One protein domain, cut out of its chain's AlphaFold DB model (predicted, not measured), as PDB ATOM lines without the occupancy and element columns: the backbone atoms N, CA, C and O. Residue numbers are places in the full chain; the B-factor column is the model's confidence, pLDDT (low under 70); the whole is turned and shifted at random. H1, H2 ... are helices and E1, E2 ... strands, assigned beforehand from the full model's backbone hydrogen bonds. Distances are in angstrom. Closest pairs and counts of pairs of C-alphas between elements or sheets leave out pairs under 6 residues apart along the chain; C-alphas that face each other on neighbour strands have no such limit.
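Overview. This is residues 21 to 74 of the 104 residues of an uncharacterized protein of Streptomyces spongiae (UniProt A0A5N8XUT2). A small, strongly twisted sheet has its longest strand, E1, in the middle, with E5 beside its first part and E2 beside its last; helix H1 packs on E1. E2 runs on into a second small sheet, the hairpin of E3 and E4. The 54 printed residues, mixed in class, hold E1, E2, E3, E4, H1 and E5 in order; both sheets, E2 - E1 - E5 and E3 - E4, are antiparallel. The whole is compact, with radius of gyration of the C-alphas 11.3 A and spans 30 by 27 by 25 A.

Along the chain. E1, residues 21 to 28, begins at C-alpha (863.210, 0.387, 136.700) and spans 21.0 A. E2 is 31 to 34, E3 36 to 38, E4 44 to 46, H1 52 to 59. E5, 67 to 72, spans 16.6 A, ending at (865.652, -4.630, 134.406).

Arrangement. Across the antiparallel neighbours E1 and E5, N 23 and O 69 are within hydrogen-bond range at 2.9 A; so are N 26 and O 33 in the hairpin E1 and E2, at 2.7 A, and N 37 and O 45 in the hairpin E3 and E4, at 2.8 A. H1 is on the larger sheet; its closest C-alphas to E1 are Arg 52 and Phe 22, 6.5 A. Every O i to N i+4 pair in H1 is within range. E3 and E5 are apart.

Size, cuts and confidence. The printed part has no cut and no long link. pLDDT is under 70 at residues 27 to 32, 60 to 66 and 70 to 74.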
ATOM      1  N   LEU A  21     864.426  -0.396 136.513       71.94
ATOM      2  CA  LEU A  21     863.210   0.387 136.700       71.94
ATOM      3  C   LEU A  21     862.409  -0.133 137.899       71.94
ATOM      4  O   LEU A  21     862.253  -1.339 138.104       71.94
ATOM      5  N   PHE A  22     861.868   0.793 138.680       73.75
ATOM      6  CA  PHE A  22     860.951   0.544 139.781       73.75
ATOM      7  C   PHE A  22     859.524   0.508 139.240       73.75
ATOM      8  O   PHE A  22     858.973   1.531 138.831       73.75
ATOM      9  N   VAL A  23     858.923  -0.677 139.231       77.62
ATOM     10  CA  VAL A  23     857.551  -0.878 138.756       77.62
ATOM     11  C   VAL A  23     856.628  -1.025 139.955       77.62
ATOM     12  O   VAL A  23     856.874  -1.901 140.790       77.62
ATOM     13  N   PRO A  24     855.556  -0.223 140.055       77.00
ATOM     14  CA  PRO A  24     854.578  -0.399 141.105       77.00
ATOM     15  C   PRO A  24     853.801  -1.691 140.885       77.00
ATOM     16  O   PRO A  24     853.307  -1.970 139.790       77.00
ATOM     17  N   VAL A  25     853.665  -2.472 141.946       79.12
ATOM     18  CA  VAL A  25     852.897  -3.712 141.975       79.12
ATOM     19  C   VAL A  25     851.848  -3.645 143.078       79.12
ATOM     20  O   VAL A  25     851.980  -2.952 144.080       79.12
ATOM     21  N   ARG A  26     850.765  -4.382 142.885       72.25
ATOM     22  CA  ARG A  26     849.833  -4.756 143.937       72.25
ATOM     23  C   ARG A  26     850.238  -6.142 144.398       72.25
ATOM     24  O   ARG A  26     850.276  -7.060 143.578       72.25
ATOM     25  N   GLN A  27     850.534  -6.292 145.683       68.75
ATOM     26  CA  GLN A  27     850.560  -7.619 146.283       68.75
ATOM     27  C   GLN A  27     849.112  -8.009 146.566       68.75
ATOM     28  O   GLN A  27     848.399  -7.311 147.282       68.75
ATOM     29  N   GLY A  28     848.651  -9.063 145.904       68.31
ATOM     30  CA  GLY A  28     847.350  -9.667 146.152       68.31
ATOM     31  C   GLY A  28     847.511 -11.141 146.516       68.31
ATOM     32  O   GLY A  28     848.599 -11.696 146.359       68.31
ATOM     33  N   PRO A  29     846.430 -11.813 146.936       60.66
ATOM     34  CA  PRO A  29     846.461 -13.235 147.293       60.66
ATOM     35  C   PRO A  29     846.910 -14.158 146.143       60.66
ATOM     36  O   PRO A  29     847.313 -15.286 146.386       60.66
ATOM     37  N   ALA A  30     846.884 -13.674 144.894       62.72
ATOM     38  CA  ALA A  30     847.365 -14.385 143.707       62.72
ATOM     39  C   ALA A  30     848.823 -14.049 143.308       62.72
ATOM     40  O   ALA A  30     849.284 -14.502 142.262       62.72
ATOM     41  N   GLY A  31     849.540 -13.240 144.097       68.81
ATOM     42  CA  GLY A  31     850.927 -12.836 143.846       68.81
ATOM     43  C   GLY A  31     851.112 -11.346 143.532       68.81
ATOM     44  O   GLY A  31     850.239 -10.510 143.782       68.81
ATOM     45  N   CYS A  32     852.288 -11.003 143.001       66.25
ATOM     46  CA  CYS A  32     852.657  -9.635 142.630       66.25
ATOM     47  C   CYS A  32     852.157  -9.300 141.220       66.25
ATOM     48  O   CYS A  32     852.648  -9.854 140.237       66.25
ATOM     49  N   VAL A  33     851.226  -8.352 141.099       70.56
ATOM     50  CA  VAL A  33     850.695  -7.899 139.802       70.56
ATOM     51  C   VAL A  33     851.076  -6.443 139.575       70.56
ATOM     52  O   VAL A  33     850.792  -5.605 140.424       70.56
ATOM     53  N   ALA A  34     851.698  -6.103 138.440       72.81
ATOM     54  CA  ALA A  34     852.029  -4.704 138.154       72.81
ATOM     55  C   ALA A  34     850.765  -3.842 138.085       72.81
ATOM     56  O   ALA A  34     849.780  -4.211 137.438       72.81
ATOM     57  N   ARG A  35     850.803  -2.683 138.742       73.81
ATOM     58  CA  ARG A  35     849.719  -1.708 138.717       73.81
ATOM     59  C   ARG A  35     849.718  -1.041 137.339       73.81
ATOM     60  O   ARG A  35     850.705  -0.426 136.946       73.81
ATOM     61  N   LEU A  36     848.618  -1.202 136.609       75.06
ATOM     62  CA  LEU A  36     848.419  -0.566 135.311       75.06
ATOM     63  C   LEU A  36     847.708   0.775 135.500       75.06
ATOM     64  O   LEU A  36     846.747   0.868 136.265       75.06
ATOM     65  N   PHE A  37     848.172   1.792 134.788       75.56
ATOM     66  CA  PHE A  37     847.567   3.117 134.733       75.56
ATOM     67  C   PHE A  37     846.741   3.241 133.467       75.56
ATOM     68  O   PHE A  37     847.080   2.651 132.443       75.56
ATOM     69  N   ARG A  38     845.646   3.994 133.545       76.94
ATOM     70  CA  ARG A  38     844.840   4.287 132.364       76.94
ATOM     71  C   ARG A  38     845.459   5.457 131.612       76.94
ATOM     72  O   ARG A  38     845.741   6.484 132.223       76.94
ATOM     73  N   THR A  39     845.654   5.294 130.312       73.44
ATOM     74  CA  THR A  39     845.900   6.413 129.405       73.44
ATOM     75  C   THR A  39     844.594   7.194 129.203       73.44
ATOM     76  O   THR A  39     843.516   6.664 129.499       73.44
ATOM     77  N   PRO A  40     844.642   8.435 128.692       71.44
ATOM     78  CA  PRO A  40     843.437   9.190 128.337       71.44
ATOM     79  C   PRO A  40     842.529   8.461 127.334       71.44
ATOM     80  O   PRO A  40     841.314   8.609 127.395       71.44
ATOM     81  N   LEU A  41     843.102   7.610 126.474       77.25
ATOM     82  CA  LEU A  41     842.358   6.728 125.566       77.25
ATOM     83  C   LEU A  41     841.710   5.515 126.268       77.25
ATOM     84  O   LEU A  41     840.968   4.764 125.643       77.25
ATOM     85  N   GLY A  42     841.972   5.298 127.559       73.94
ATOM     86  CA  GLY A  42     841.428   4.185 128.342       73.94
ATOM     87  C   GLY A  42     842.279   2.912 128.334       73.94
ATOM     88  O   GLY A  42     841.921   1.939 129.005       73.94
ATOM     89  N   GLU A  43     843.422   2.911 127.646       76.38
ATOM     90  CA  GLU A  43     844.333   1.767 127.626       76.38
ATOM     91  C   GLU A  43     845.064   1.598 128.958       76.38
ATOM     92  O   GLU A  43     845.384   2.566 129.646       76.38
ATOM     93  N   ARG A  44     845.341   0.351 129.345       77.69
ATOM     94  CA  ARG A  44     846.013   0.024 130.609       77.69
ATOM     95  C   ARG A  44     847.505  -0.192 130.377       77.69
ATOM     96  O   ARG A  44     847.895  -1.254 129.901       77.69
ATOM     97  N   THR A  45     848.339   0.760 130.788       75.94
ATOM     98  CA  THR A  45     849.794   0.691 130.602       75.94
ATOM     99  C   THR A  45     850.551   0.493 131.914       75.94
ATOM    100  O   THR A  45     850.151   0.994 132.967       75.94
ATOM    101  N   ALA A  46     851.656  -0.253 131.875       75.75
ATOM    102  CA  ALA A  46     852.558  -0.386 133.015       75.75
ATOM    103  C   ALA A  46     853.568   0.765 133.004       75.75
ATOM    104  O   ALA A  46     854.232   0.995 131.997       75.75
ATOM    105  N   VAL A  47     853.718   1.459 134.131       74.38
ATOM    106  CA  VAL A  47     854.665   2.576 134.258       74.38
ATOM    107  C   VAL A  47     855.856   2.133 135.100       74.38
ATOM    108  O   VAL A  47     855.681   1.621 136.203       74.38
ATOM    109  N   GLY A  48     857.068   2.311 134.575       77.00
ATOM    110  CA  GLY A  48     858.314   2.110 135.311       77.00
ATOM    111  C   GLY A  48     858.940   3.452 135.673       77.00
ATOM    112  O   GLY A  48     859.067   4.322 134.814       77.00
ATOM    113  N   PHE A  49     859.349   3.609 136.925       76.38
ATOM    114  CA  PHE A  49     860.072   4.784 137.401       76.38
ATOM    115  C   PHE A  49     861.566   4.489 137.453       76.38
ATOM    116  O   PHE A  49     861.977   3.401 137.840       76.38
ATOM    117  N   THR A  50     862.397   5.466 137.115       73.19
ATOM    118  CA  THR A  50     863.859   5.347 137.238       73.19
ATOM    119  C   THR A  50     864.337   5.495 138.684       73.19
ATOM    120  O   THR A  50     865.383   4.966 139.044       73.19
ATOM    121  N   SER A  51     863.532   6.136 139.538       72.81
ATOM    122  CA  SER A  51     863.856   6.409 140.940       72.81
ATOM    123  C   SER A  51     862.673   6.122 141.859       72.81
ATOM    124  O   SER A  51     861.529   6.460 141.550       72.81
ATOM    125  N   ARG A  52     862.954   5.577 143.050       70.38
ATOM    126  CA  ARG A  52     861.938   5.334 144.089       70.38
ATOM    127  C   ARG A  52     861.247   6.624 144.552       70.38
ATOM    128  O   ARG A  52     860.051   6.600 144.801       70.38
ATOM    129  N   GLY A  53     861.970   7.746 144.612       73.44
ATOM    130  CA  GLY A  53     861.389   9.049 144.962       73.44
ATOM    131  C   GLY A  53     860.307   9.504 143.978       73.44
ATOM    132  O   GLY A  53     859.240   9.930 144.406       73.44
ATOM    133  N   ALA A  54     860.537   9.321 142.672       75.06
ATOM    134  CA  ALA A  54     859.548   9.626 141.638       75.06
ATOM    135  C   ALA A  54     858.319   8.709 141.745       75.06
ATOM    136  O   ALA A  54     857.190   9.185 141.689       75.06
ATOM    137  N   LEU A  55     858.534   7.411 141.994       75.06
ATOM    138  CA  LEU A  55     857.455   6.449 142.240       75.06
ATOM    139  C   LEU A  55     856.563   6.892 143.408       75.06
ATOM    140  O   LEU A  55     855.342   6.939 143.263       75.06
ATOM    141  N   THR A  56     857.163   7.238 144.551       72.00
ATOM    142  CA  THR A  56     856.429   7.671 145.749       72.00
ATOM    143  C   THR A  56     855.713   9.005 145.530       72.00
ATOM    144  O   THR A  56     854.564   9.153 145.940       72.00
ATOM    145  N   ALA A  57     856.351   9.958 144.844       75.31
ATOM    146  CA  ALA A  57     855.745  11.250 144.526       75.31
ATOM    147  C   ALA A  57     854.494  11.101 143.642       75.31
ATOM    148  O   ALA A  57     853.496  11.774 143.879       75.31
ATOM    149  N   THR A  58     854.512  10.188 142.665       73.38
ATOM    150  CA  THR A  58     853.384   9.981 141.741       73.38
ATOM    151  C   THR A  58     852.265   9.111 142.323       73.38
ATOM    152  O   THR A  58     851.099   9.313 141.996       73.38
ATOM    153  N   LEU A  59     852.585   8.122 143.163       72.94
ATOM    154  CA  LEU A  59     851.606   7.143 143.664       72.94
ATOM    155  C   LEU A  59     850.915   7.524 144.973       72.94
ATOM    156  O   LEU A  59     850.039   6.780 145.417       72.94
ATOM    157  N   GLY A  60     851.286   8.660 145.556       66.06
ATOM    158  CA  GLY A  60     850.706   9.161 146.794       66.06
ATOM    159  C   GLY A  60     851.580   8.846 147.996       66.06
ATOM    160  O   GLY A  60     851.284   7.925 148.739       66.06
ATOM    161  N   GLY A  61     852.628   9.654 148.173       60.09
ATOM    162  CA  GLY A  61     853.298   9.937 149.442       60.09
ATOM    163  C   GLY A  61     853.985   8.771 150.178       60.09
ATOM    164  O   GLY A  61     853.668   7.595 150.001       60.09
ATOM    165  N   PRO A  62     854.966   9.072 151.043       50.16
ATOM    166  CA  PRO A  62     855.518   8.078 151.956       50.16
ATOM    167  C   PRO A  62     854.430   7.677 152.967       50.16
ATOM    168  O   PRO A  62     854.076   8.470 153.831       50.16
ATOM    169  N   GLY A  63     853.869   6.471 152.838       51.06
ATOM    170  CA  GLY A  63     852.870   5.951 153.784       51.06
ATOM    171  C   GLY A  63     851.745   5.117 153.174       51.06
ATOM    172  O   GLY A  63     851.052   4.422 153.906       51.06
ATOM    173  N   VAL A  64     851.567   5.125 151.850       60.19
ATOM    174  CA  VAL A  64     850.708   4.131 151.190       60.19
ATOM    175  C   VAL A  64     851.531   2.855 150.991       60.19
ATOM    176  O   VAL A  64     852.627   2.930 150.434       60.19
ATOM    177  N   ASP A  65     851.003   1.697 151.408       58.50
ATOM    178  CA  ASP A  65     851.528   0.339 151.153       58.50
ATOM    179  C   ASP A  65     851.563   0.005 149.648       58.50
ATOM    180  O   ASP A  65     850.856  -0.854 149.115       58.50
ATOM    181  N   GLN A  66     852.374   0.750 148.911       65.12
ATOM    182  CA  GLN A  66     852.613   0.566 147.498       65.12
ATOM    183  C   GLN A  66     853.859  -0.274 147.340       65.12
ATOM    184  O   GLN A  66     854.968   0.238 147.383       65.12
ATOM    185  N   ALA A  67     853.672  -1.574 147.144       71.62
ATOM    186  CA  ALA A  67     854.768  -2.466 146.815       71.62
ATOM    187  C   ALA A  67     855.356  -2.119 145.434       71.62
ATOM    188  O   ALA A  67     854.637  -1.790 144.489       71.62
ATOM    189  N   TRP A  68     856.677  -2.209 145.293       71.62
ATOM    190  CA  TRP A  68     857.378  -2.048 144.017       71.62
ATOM    191  C   TRP A  68     858.358  -3.199 143.810       71.62
ATOM    192  O   TRP A  68     858.906  -3.749 144.765       71.62
ATOM    193  N   ILE A  69     858.616  -3.537 142.549       72.19
ATOM    194  CA  ILE A  69     859.669  -4.482 142.166       72.19
ATOM    195  C   ILE A  69     860.684  -3.787 141.264       72.19
ATOM    196  O   ILE A  69     860.333  -2.899 140.485       72.19
ATOM    197  N   ARG A  70     861.952  -4.190 141.371       68.44
ATOM    198  CA  ARG A  70     863.005  -3.763 140.445       68.44
ATOM    199  C   ARG A  70     862.992  -4.712 139.254       68.44
ATOM    200  O   ARG A  70     863.300  -5.888 139.411       68.44
ATOM    201  N   ILE A  71     862.632  -4.205 138.083       63.94
ATOM    202  CA  ILE A  71     862.720  -4.939 136.820       63.94
ATOM    203  C   ILE A  71     863.816  -4.293 135.972       63.94
ATOM    204  O   ILE A  71     863.836  -3.078 135.783       63.94
ATOM    205  N   ALA A  72     864.735  -5.099 135.440       58.72
ATOM    206  CA  ALA A  72     865.652  -4.630 134.406       58.72
ATOM    207  C   ALA A  72     864.836  -4.241 133.162       58.72
ATOM    208  O   ALA A  72     864.004  -5.030 132.717       58.72
ATOM    209  N   GLY A  73     865.074  -3.051 132.595       55.47
ATOM    210  CA  GLY A  73     864.342  -2.510 131.437       55.47
ATOM    211  C   GLY A  73     863.910  -3.521 130.351       55.47
ATOM    212  O   GLY A  73     862.745  -3.478 129.949       55.47
ATOM    213  N   PRO A  74     864.759  -4.470 129.899       53.22
ATOM    214  CA  PRO A  74     864.355  -5.469 128.900       53.22
ATOM    215  C   PRO A  74     863.299  -6.488 129.373       53.22
ATOM    216  O   PRO A  74     862.450  -6.888 128.580       53.22
TER     217      PRO A  74